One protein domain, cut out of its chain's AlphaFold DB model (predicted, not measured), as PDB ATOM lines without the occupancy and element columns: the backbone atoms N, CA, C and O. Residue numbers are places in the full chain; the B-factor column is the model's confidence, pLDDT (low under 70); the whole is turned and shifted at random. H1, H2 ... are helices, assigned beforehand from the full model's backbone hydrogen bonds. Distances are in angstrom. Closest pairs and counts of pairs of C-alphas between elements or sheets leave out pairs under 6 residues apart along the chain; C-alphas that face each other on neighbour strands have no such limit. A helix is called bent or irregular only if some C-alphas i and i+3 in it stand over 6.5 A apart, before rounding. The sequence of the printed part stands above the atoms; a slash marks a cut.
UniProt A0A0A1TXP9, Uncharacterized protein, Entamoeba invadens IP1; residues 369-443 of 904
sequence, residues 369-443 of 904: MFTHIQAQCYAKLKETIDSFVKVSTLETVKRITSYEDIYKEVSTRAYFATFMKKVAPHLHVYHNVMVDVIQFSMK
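This is residues 369 to 443 of the 904 residues of an uncharacterized protein of Entamoeba invadens IP1 (UniProt A0A0A1TXP9). The long, kinked helix H1 crosses over both arms of a narrow V made by H4 and H5, which meet near their link. The short H3 sits toward the open end of the V, and the shorter H2 folds back at the end of H1. The 75 printed residues hold five named helices, H1 to H5 in order, and no named strand: all helix. The whole is compact, with a radius of gyration of the C-alphas of 11.7 A and spans of 36 by 25 by 17 A.

Start at H1, residues 369 to 391, with a kink of 55 degrees near residue 380. It touches H5, residues 425 to 443, opposite ways at a steep tilt of 55 degrees; the closest C-alphas, Cys 377 and Tyr 430, are 5.4 A apart. With residues 384 to 388 alone it touches H4, residues 410 to 423, about perpendicular at 79 degrees; the closest C-alphas are Phe 388 and Phe 419, 7.2 A. H4, with 420 to 421 alone, and H5, with 427 to 428 alone, only just touch, with 3 pairs of C-alphas within 8 A, only at the corner; Met 420 and His 428 have the closest C-alphas, 6.4 A. H3, residues 403 to 408, touches residues 412 to 416 of H4 alone, only at the corner; the closest C-alphas are Tyr 407 and Arg 413, 5.3 A. H2, residues 395 to 398, touches residues 388 to 390 of H1 alone, only at the corner, closest at the C-alphas of Val 389 and Lys 398, 5.1 A; it is apart from H5. Each O i to N i+4 pair is within hydrogen-bond range in H4, but 16 of 19 in H1, 1 of 2 in H3 and 13 of 15 in H5; H2 is too short for one.

Find C-alpha 369 at (-17.296, 32.766, -13.900); H1 runs 33.7 A from there. H4 spans 20.1 A, and H5 27.6 A to C-alpha 443 at (-29.443, 31.149, -21.062). H1 and H5 are irregular: C-alphas 369 and 372 are 7.5 A apart, and 426 and 429 are 7.0 A.

The C-alphas farthest apart, Met 369 and Thr 393, are 36.3 A apart. The printed part has no cut, and its four links are tight. Look for pLDDT under 70 at residues 369 to 373, 401, 409 to 411 and 441 to 443.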
ATOM      1  N   MET A 369     -18.187  33.788 -14.473       61.06
ATOM      2  CA  MET A 369     -17.296  32.766 -13.900       61.06
ATOM      3  C   MET A 369     -16.557  31.937 -14.961       61.06
ATOM      4  O   MET A 369     -15.519  31.356 -14.663       61.06
ATOM      5  N   PHE A 370     -17.049  31.909 -16.203       67.56
ATOM      6  CA  PHE A 370     -16.469  31.108 -17.288       67.56
ATOM      7  C   PHE A 370     -15.589  31.911 -18.255       67.56
ATOM      8  O   PHE A 370     -15.051  31.346 -19.204       67.56
ATOM      9  N   THR A 371     -15.398  33.209 -18.012       65.25
ATOM     10  CA  THR A 371     -14.636  34.118 -18.894       65.25
ATOM     11  C   THR A 371     -13.191  33.663 -19.114       65.25
ATOM     12  O   THR A 371     -12.705  33.656 -20.245       65.25
ATOM     13  N   HIS A 372     -12.520  33.202 -18.058       62.09
ATOM     14  CA  HIS A 372     -11.163  32.660 -18.138       62.09
ATOM     15  C   HIS A 372     -11.094  31.377 -18.986       62.09
ATOM     16  O   HIS A 372     -10.222  31.221 -19.841       62.09
ATOM     17  N   ILE A 373     -12.056  30.472 -18.798       67.81
ATOM     18  CA  ILE A 373     -12.144  29.197 -19.526       67.81
ATOM     19  C   ILE A 373     -12.458  29.448 -21.005       67.81
ATOM     20  O   ILE A 373     -11.857  28.823 -21.882       67.81
ATOM     21  N   GLN A 374     -13.337  30.413 -21.288       74.00
ATOM     22  CA  GLN A 374     -13.649  30.863 -22.641       74.00
ATOM     23  C   GLN A 374     -12.396  31.400 -23.347       74.00
ATOM     24  O   GLN A 374     -12.130  31.030 -24.490       74.00
ATOM     25  N   ALA A 375     -11.584  32.212 -22.660       73.81
ATOM     26  CA  ALA A 375     -10.337  32.742 -23.207       73.81
ATOM     27  C   ALA A 375      -9.314  31.634 -23.518       73.81
ATOM     28  O   ALA A 375      -8.713  31.637 -24.594       73.81
ATOM     29  N   GLN A 376      -9.153  30.651 -22.626       74.81
ATOM     30  CA  GLN A 376      -8.233  29.529 -22.841       74.81
ATOM     31  C   GLN A 376      -8.679  28.609 -23.983       74.81
ATOM     32  O   GLN A 376      -7.871  28.252 -24.844       74.81
ATOM     33  N   CYS A 377      -9.963  28.246 -24.035       79.00
ATOM     34  CA  CYS A 377     -10.483  27.416 -25.118       79.00
ATOM     35  C   CYS A 377     -10.420  28.154 -26.460       79.00
ATOM     36  O   CYS A 377     -10.041  27.559 -27.469       79.00
ATOM     37  N   TYR A 378     -10.710  29.460 -26.478       81.31
ATOM     38  CA  TYR A 378     -10.544  30.286 -27.671       81.31
ATOM     39  C   TYR A 378      -9.086  30.319 -28.139       81.31
ATOM     40  O   TYR A 378      -8.832  30.107 -29.321       81.31
ATOM     41  N   ALA A 379      -8.121  30.497 -27.232       79.25
ATOM     42  CA  ALA A 379      -6.700  30.479 -27.575       79.25
ATOM     43  C   ALA A 379      -6.270  29.145 -28.212       79.25
ATOM     44  O   ALA A 379      -5.540  29.150 -29.199       79.25
ATOM     45  N   LYS A 380      -6.771  28.009 -27.702       81.75
ATOM     46  CA  LYS A 380      -6.507  26.674 -28.271       81.75
ATOM     47  C   LYS A 380      -7.192  26.437 -29.619       81.75
ATOM     48  O   LYS A 380      -6.674  25.685 -30.436       81.75
ATOM     49  N   LEU A 381      -8.343  27.065 -29.865       81.56
ATOM     50  CA  LEU A 381      -9.115  26.903 -31.103       81.56
ATOM     51  C   LEU A 381      -8.772  27.942 -32.180       81.56
ATOM     52  O   LEU A 381      -9.132  27.736 -33.339       81.56
ATOM     53  N   LYS A 382      -8.072  29.026 -31.824       82.81
ATOM     54  CA  LYS A 382      -7.798  30.188 -32.684       82.81
ATOM     55  C   LYS A 382      -7.242  29.808 -34.052       82.81
ATOM     56  O   LYS A 382      -7.823  30.170 -35.068       82.81
ATOM     57  N   GLU A 383      -6.188  29.000 -34.088       82.31
ATOM     58  CA  GLU A 383      -5.559  28.576 -35.344       82.31
ATOM     59  C   GLU A 383      -6.500  27.736 -36.220       82.31
ATOM     60  O   GLU A 383      -6.482  27.835 -37.448       82.31
ATOM     61  N   THR A 384      -7.371  26.938 -35.596       83.56
ATOM     62  CA  THR A 384      -8.343  26.118 -36.329       83.56
ATOM     63  C   THR A 384      -9.483  26.968 -36.889       83.56
ATOM     64  O   THR A 384      -9.956  26.703 -37.994       83.56
ATOM     65  N   ILE A 385      -9.895  28.019 -36.174       82.75
ATOM     66  CA  ILE A 385     -10.867  29.010 -36.657       82.75
ATOM     67  C   ILE A 385     -10.269  29.795 -37.825       82.75
ATOM     68  O   ILE A 385     -10.903  29.902 -38.870       82.75
ATOM     69  N   ASP A 386      -9.034  30.277 -37.694       83.25
ATOM     70  CA  ASP A 386      -8.352  31.015 -38.759       83.25
ATOM     71  C   ASP A 386      -8.178  30.145 -40.014       83.25
ATOM     72  O   ASP A 386      -8.378  30.611 -41.137       83.25
ATOM     73  N   SER A 387      -7.872  28.856 -39.836       83.25
ATOM     74  CA  SER A 387      -7.832  27.870 -40.922       83.25
ATOM     75  C   SER A 387      -9.209  27.661 -41.563       83.25
ATOM     76  O   SER A 387      -9.339  27.704 -42.786       83.25
ATOM     77  N   PHE A 388     -10.266  27.525 -40.759       84.62
ATOM     78  CA  PHE A 388     -11.642  27.396 -41.245       84.62
ATOM     79  C   PHE A 388     -12.095  28.609 -42.069       84.62
ATOM     80  O   PHE A 388     -12.658  28.447 -43.152       84.62
ATOM     81  N   VAL A 389     -11.804  29.820 -41.589       83.06
ATOM     82  CA  VAL A 389     -12.127  31.083 -42.269       83.06
ATOM     83  C   VAL A 389     -11.353  31.211 -43.584       83.06
ATOM     84  O   VAL A 389     -11.932  31.609 -44.595       83.06
ATOM     85  N   LYS A 390     -10.071  30.817 -43.607       81.88
ATOM     86  CA  LYS A 390      -9.222  30.860 -44.812       81.88
ATOM     87  C   LYS A 390      -9.618  29.833 -45.875       81.88
ATOM     88  O   LYS A 390      -9.590  30.152 -47.060       81.88
ATOM     89  N   VAL A 391      -9.966  28.609 -45.470       79.94
ATOM     90  CA  VAL A 391     -10.246  27.485 -46.387       79.94
ATOM     91  C   VAL A 391     -11.690  27.504 -46.903       79.94
ATOM     92  O   VAL A 391     -11.997  26.910 -47.937       79.94
ATOM     93  N   SER A 392     -12.601  28.193 -46.214       76.06
ATOM     94  CA  SER A 392     -14.004  28.233 -46.612       76.06
ATOM     95  C   SER A 392     -14.252  29.096 -47.853       76.06
ATOM     96  O   SER A 392     -13.823  30.245 -47.958       76.06
ATOM     97  N   THR A 393     -15.037  28.562 -48.789       71.56
ATOM     98  CA  THR A 393     -15.519  29.285 -49.975       71.56
ATOM     99  C   THR A 393     -16.778  30.111 -49.699       71.56
ATOM    100  O   THR A 393     -17.224  30.842 -50.579       71.56
ATOM    101  N   LEU A 394     -17.371  29.996 -48.506       73.56
ATOM    102  CA  LEU A 394     -18.614  30.677 -48.139       73.56
ATOM    103  C   LEU A 394     -18.337  32.093 -47.619       73.56
ATOM    104  O   LEU A 394     -17.639  32.271 -46.621       73.56
ATOM    105  N   GLU A 395     -18.951  33.095 -48.251       70.81
ATOM    106  CA  GLU A 395     -18.845  34.515 -47.874       70.81
ATOM    107  C   GLU A 395     -19.254  34.772 -46.409       70.81
ATOM    108  O   GLU A 395     -18.675  35.620 -45.735       70.81
ATOM    109  N   THR A 396     -20.226  34.013 -45.892       70.06
ATOM    110  CA  THR A 396     -20.700  34.088 -44.499       70.06
ATOM    111  C   THR A 396     -19.654  33.604 -43.499       70.06
ATOM    112  O   THR A 396     -19.500  34.199 -42.437       70.06
ATOM    113  N   VAL A 397     -18.871  32.584 -43.861       75.06
ATOM    114  CA  VAL A 397     -17.782  32.052 -43.028       75.06
ATOM    115  C   VAL A 397     -16.573  32.989 -43.035       75.06
ATOM    116  O   VAL A 397     -15.913  33.146 -42.013       75.06
ATOM    117  N   LYS A 398     -16.319  33.683 -44.150       76.38
ATOM    118  CA  LYS A 398     -15.231  34.671 -44.260       76.38
ATOM    119  C   LYS A 398     -15.426  35.919 -43.391       76.38
ATOM    120  O   LYS A 398     -14.461  36.625 -43.125       76.38
ATOM    121  N   ARG A 399     -16.659  36.200 -42.953       75.38
ATOM    122  CA  ARG A 399     -17.009  37.347 -42.091       75.38
ATOM    123  C   ARG A 399     -16.911  37.046 -40.591       75.38
ATOM    124  O   ARG A 399     -17.202  37.924 -39.785       75.38
ATOM    125  N   ILE A 400     -16.537  35.824 -40.215       77.88
ATOM    126  CA  ILE A 400     -16.441  35.395 -38.818       77.88
ATOM    127  C   ILE A 400     -15.214  36.047 -38.176       77.88
ATOM    128  O   ILE A 400     -14.087  35.818 -38.607       77.88
ATOM    129  N   THR A 401     -15.442  36.855 -37.138       68.75
ATOM    130  CA  THR A 401     -14.378  37.550 -36.385       68.75
ATOM    131  C   THR A 401     -14.201  37.024 -34.964       68.75
ATOM    132  O   THR A 401     -13.151  37.216 -34.356       68.75
ATOM    133  N   SER A 402     -15.212  36.337 -34.432       71.00
ATOM    134  CA  SER A 402     -15.210  35.756 -33.092       71.00
ATOM    135  C   SER A 402     -15.790  34.340 -33.110       71.00
ATOM    136  O   SER A 402     -16.528  33.968 -34.022       71.00
ATOM    137  N   TYR A 403     -15.486  33.541 -32.084       74.00
ATOM    138  CA  TYR A 403     -16.054  32.192 -31.964       74.00
ATOM    139  C   TYR A 403     -17.575  32.216 -31.794       74.00
ATOM    140  O   TYR A 403     -18.268  31.331 -32.282       74.00
ATOM    141  N   GLU A 404     -18.111  33.255 -31.154       73.88
ATOM    142  CA  GLU A 404     -19.553  33.441 -30.980       73.88
ATOM    143  C   GLU A 404     -20.281  33.601 -32.320       73.88
ATOM    144  O   GLU A 404     -21.400  33.116 -32.472       73.88
ATOM    145  N   ASP A 405     -19.639  34.203 -33.328       75.38
ATOM    146  CA  ASP A 405     -20.226  34.369 -34.664       75.38
ATOM    147  C   ASP A 405     -20.442  33.027 -35.380       75.38
ATOM    148  O   ASP A 405     -21.389  32.887 -36.154       75.38
ATOM    149  N   ILE A 406     -19.635  32.006 -35.059       75.69
ATOM    150  CA  ILE A 406     -19.809  30.636 -35.570       75.69
ATOM    151  C   ILE A 406     -21.130  30.027 -35.065       75.69
ATOM    152  O   ILE A 406     -21.724  29.194 -35.746       75.69
ATOM    153  N   TYR A 407     -21.606  30.443 -33.889       70.56
ATOM    154  CA  TYR A 407     -22.761  29.848 -33.205       70.56
ATOM    155  C   TYR A 407     -24.052  30.662 -33.301       70.56
ATOM    156  O   TYR A 407     -25.088  30.201 -32.822       70.56
ATOM    157  N   LYS A 408     -24.023  31.827 -33.958       70.00
ATOM    158  CA  LYS A 408     -25.222  32.631 -34.251       70.00
ATOM    159  C   LYS A 408     -26.062  32.057 -35.397       70.00
ATOM    160  O   LYS A 408     -27.278  32.224 -35.393       70.00
ATOM    161  N   GLU A 409     -25.440  31.362 -36.350       69.12
ATOM    162  CA  GLU A 409     -26.114  30.745 -37.499       69.12
ATOM    163  C   GLU A 409     -26.001  29.209 -37.453       69.12
ATOM    164  O   GLU A 409     -24.939  28.632 -37.223       69.12
ATOM    165  N   VAL A 410     -27.120  28.510 -37.680       62.78
ATOM    166  CA  VAL A 410     -27.190  27.036 -37.577       62.78
ATOM    167  C   VAL A 410     -26.331  26.348 -38.649       62.78
ATOM    168  O   VAL A 410     -25.716  25.310 -38.394       62.78
ATOM    169  N   SER A 411     -26.249  26.943 -39.840       65.81
ATOM    170  CA  SER A 411     -25.488  26.430 -40.984       65.81
ATOM    171  C   SER A 411     -23.974  26.508 -40.767       65.81
ATOM    172  O   SER A 411     -23.271  25.527 -41.018       65.81
ATOM    173  N   THR A 412     -23.458  27.628 -40.253       73.44
ATOM    174  CA  THR A 412     -22.029  27.802 -39.938       73.44
ATOM    175  C   THR A 412     -21.600  26.937 -38.758       73.44
ATOM    176  O   THR A 412     -20.523  26.342 -38.819       73.44
ATOM    177  N   ARG A 413     -22.465  26.753 -37.749       76.69
ATOM    178  CA  ARG A 413     -22.242  25.824 -36.628       76.69
ATOM    179  C   ARG A 413     -22.032  24.383 -37.097       76.69
ATOM    180  O   ARG A 413     -21.051  23.746 -36.712       76.69
ATOM    181  N   ALA A 414     -22.942  23.858 -37.919       74.62
ATOM    182  CA  ALA A 414     -22.850  22.488 -38.429       74.62
ATOM    183  C   ALA A 414     -21.622  22.297 -39.339       74.62
ATOM    184  O   ALA A 414     -20.935  21.271 -39.278       74.62
ATOM    185  N   TYR A 415     -21.309  23.315 -40.144       78.19
ATOM    186  CA  TYR A 415     -20.159  23.307 -41.042       78.19
ATOM    187  C   TYR A 415     -18.827  23.331 -40.275       78.19
ATOM    188  O   TYR A 415     -17.941  22.522 -40.556       78.19
ATOM    189  N   PHE A 416     -18.709  24.170 -39.240       82.69
ATOM    190  CA  PHE A 416     -17.519  24.228 -38.391       82.69
ATOM    191  C   PHE A 416     -17.331  22.955 -37.561       82.69
ATOM    192  O   PHE A 416     -16.220  22.440 -37.481       82.69
ATOM    193  N   ALA A 417     -18.403  22.377 -37.006       79.88
ATOM    194  CA  ALA A 417     -18.322  21.108 -36.279       79.88
ATOM    195  C   ALA A 417     -17.818  19.957 -37.173       79.88
ATOM    196  O   ALA A 417     -17.020  19.123 -36.739       79.88
ATOM    197  N   THR A 418     -18.240  19.933 -38.439       80.25
ATOM    198  CA  THR A 418     -17.773  18.948 -39.428       80.25
ATOM    199  C   THR A 418     -16.309  19.190 -39.811       80.25
ATOM    200  O   THR A 418     -15.530  18.241 -39.902       80.25
ATOM    201  N   PHE A 419     -15.908  20.454 -39.970       83.25
ATOM    202  CA  PHE A 419     -14.519  20.839 -40.220       83.25
ATOM    203  C   PHE A 419     -13.593  20.456 -39.053       83.25
ATOM    204  O   PHE A 419     -12.567  19.817 -39.276       83.25
ATOM    205  N   MET A 420     -13.994  20.740 -37.810       82.06
ATOM    206  CA  MET A 420     -13.262  20.377 -36.588       82.06
ATOM    207  C   MET A 420     -13.013  18.871 -36.494       82.06
ATOM    208  O   MET A 420     -11.889  18.450 -36.231       82.06
ATOM    209  N   LYS A 421     -14.034  18.047 -36.775       81.06
ATOM    210  CA  LYS A 421     -13.906  16.580 -36.764       81.06
ATOM    211  C   LYS A 421     -12.914  16.054 -37.804       81.06
ATOM    212  O   LYS A 421     -12.315  15.008 -37.582       81.06
ATOM    213  N   LYS A 422     -12.747  16.761 -38.926       79.62
ATOM    214  CA  LYS A 422     -11.861  16.352 -40.024       79.62
ATOM    215  C   LYS A 422     -10.429  16.872 -39.868       79.62
ATOM    216  O   LYS A 422      -9.498  16.161 -40.222       79.62
ATOM    217  N   VAL A 423     -10.258  18.099 -39.375       78.50
ATOM    218  CA  VAL A 423      -8.968  18.814 -39.381       78.50
ATOM    219  C   VAL A 423      -8.267  18.774 -38.025       78.50
ATOM    220  O   VAL A 423      -7.050  18.638 -37.975       78.50
ATOM    221  N   ALA A 424      -9.013  18.851 -36.920       77.31
ATOM    222  CA  ALA A 424      -8.441  18.885 -35.575       77.31
ATOM    223  C   ALA A 424      -9.308  18.103 -34.566       77.31
ATOM    224  O   ALA A 424      -9.853  18.687 -33.625       77.31
ATOM    225  N   PRO A 425      -9.435  16.768 -34.721       77.62
ATOM    226  CA  PRO A 425     -10.280  15.943 -33.851       77.62
ATOM    227  C   PRO A 425      -9.830  15.974 -32.381       77.62
ATOM    228  O   PRO A 425     -10.664  15.908 -31.483       77.62
ATOM    229  N   HIS A 426      -8.531  16.158 -32.126       76.94
ATOM    230  CA  HIS A 426      -7.967  16.294 -30.779       76.94
ATOM    231  C   HIS A 426      -8.380  17.601 -30.071       76.94
ATOM    232  O   HIS A 426      -8.386  17.655 -28.846       76.94
ATOM    233  N   LEU A 427      -8.784  18.640 -30.818       79.38
ATOM    234  CA  LEU A 427      -9.280  19.908 -30.266       79.38
ATOM    235  C   LEU A 427     -10.809  19.939 -30.108       79.38
ATOM    236  O   LEU A 427     -11.367  20.925 -29.624       79.38
ATOM    237  N   HIS A 428     -11.508  18.861 -30.479       76.88
ATOM    238  CA  HIS A 428     -12.968  18.783 -30.405       76.88
ATOM    239  C   HIS A 428     -13.503  18.910 -28.966       76.88
ATOM    240  O   HIS A 428     -14.610  19.400 -28.755       76.88
ATOM    241  N   VAL A 429     -12.693  18.542 -27.969       76.44
ATOM    242  CA  VAL A 429     -13.033  18.685 -26.546       76.44
ATOM    243  C   VAL A 429     -13.178  20.162 -26.158       76.44
ATOM    244  O   VAL A 429     -14.190  20.543 -25.576       76.44
ATOM    245  N   TYR A 430     -12.233  21.019 -26.563       78.25
ATOM    246  CA  TYR A 430     -12.301  22.468 -26.326       78.25
ATOM    247  C   TYR A 430     -13.472  23.118 -27.067       78.25
ATOM    248  O   TYR A 430     -14.100  24.045 -26.560       78.25
ATOM    249  N   HIS A 431     -13.796  22.604 -28.257       80.38
ATOM    250  CA  HIS A 431     -14.972  23.029 -29.010       80.38
ATOM    251  C   HIS A 431     -16.266  22.748 -28.240       80.38
ATOM    252  O   HIS A 431     -17.091  23.648 -28.129       80.38
ATOM    253  N   ASN A 432     -16.425  21.554 -27.661       78.62
ATOM    254  CA  ASN A 432     -17.609  21.205 -26.866       78.62
ATOM    255  C   ASN A 432     -17.728  22.066 -25.598       78.62
ATOM    256  O   ASN A 432     -18.802  22.586 -25.321       78.62
ATOM    257  N   VAL A 433     -16.618  22.320 -24.897       76.06
ATOM    258  CA  VAL A 433     -16.611  23.216 -23.726       76.06
ATOM    259  C   VAL A 433     -17.043  24.635 -24.109       76.06
ATOM    260  O   VAL A 433     -17.886  25.225 -23.438       76.06
ATOM    261  N   MET A 434     -16.537  25.178 -25.219       79.56
ATOM    262  CA  MET A 434     -16.974  26.491 -25.709       79.56
ATOM    263  C   MET A 434     -18.457  26.519 -26.084       79.56
ATOM    264  O   MET A 434     -19.119  27.530 -25.862       79.56
ATOM    265  N   VAL A 435     -18.991  25.426 -26.636       78.44
ATOM    266  CA  VAL A 435     -20.428  25.292 -26.913       78.44
ATOM    267  C   VAL A 435     -21.238  25.369 -25.630       78.44
ATOM    268  O   VAL A 435     -22.228  26.098 -25.591       78.44
ATOM    269  N   ASP A 436     -20.820  24.647 -24.596       75.00
ATOM    270  CA  ASP A 436     -21.535  24.583 -23.325       75.00
ATOM    271  C   ASP A 436     -21.476  25.921 -22.585       75.00
ATOM    272  O   ASP A 436     -22.499  26.379 -22.078       75.00
ATOM    273  N   VAL A 437     -20.321  26.596 -22.598       75.31
ATOM    274  CA  VAL A 437     -20.161  27.945 -22.032       75.31
ATOM    275  C   VAL A 437     -21.022  28.959 -22.783       75.31
ATOM    276  O   VAL A 437     -21.726  29.731 -22.145       75.31
ATOM    277  N   ILE A 438     -21.049  28.939 -24.120       73.56
ATOM    278  CA  ILE A 438     -21.895  29.855 -24.902       73.56
ATOM    279  C   ILE A 438     -23.378  29.563 -24.672       73.56
ATOM    280  O   ILE A 438     -24.153  30.493 -24.484       73.56
ATOM    281  N   GLN A 439     -23.797  28.296 -24.644       73.38
ATOM    282  CA  GLN A 439     -25.188  27.937 -24.353       73.38
ATOM    283  C   GLN A 439     -25.594  28.320 -22.930       73.38
ATOM    284  O   GLN A 439     -26.724  28.758 -22.717       73.38
ATOM    285  N   PHE A 440     -24.687  28.167 -21.964       71.06
ATOM    286  CA  PHE A 440     -24.880  28.643 -20.603       71.06
ATOM    287  C   PHE A 440     -25.034  30.166 -20.597       71.06
ATOM    288  O   PHE A 440     -26.074  30.663 -20.179       71.06
ATOM    289  N   SER A 441     -24.079  30.909 -21.156       68.19
ATOM    290  CA  SER A 441     -24.142  32.369 -21.241       68.19
ATOM    291  C   SER A 441     -25.406  32.841 -21.957       68.19
ATOM    292  O   SER A 441     -26.096  33.690 -21.422       68.19
ATOM    293  N   MET A 442     -25.821  32.228 -23.072       67.12
ATOM    294  CA  MET A 442     -27.072  32.565 -23.774       67.12
ATOM    295  C   MET A 442     -28.341  32.324 -22.943       67.12
ATOM    296  O   MET A 442     -29.344  32.998 -23.173       67.12
ATOM    297  N   LYS A 443     -28.326  31.374 -21.996       64.88
ATOM    298  CA  LYS A 443     -29.443  31.149 -21.062       64.88
ATOM    299  C   LYS A 443     -29.524  32.224 -19.973       64.88
ATOM    300  O   LYS A 443     -30.607  32.440 -19.440       64.88
TER     301      LYS A 443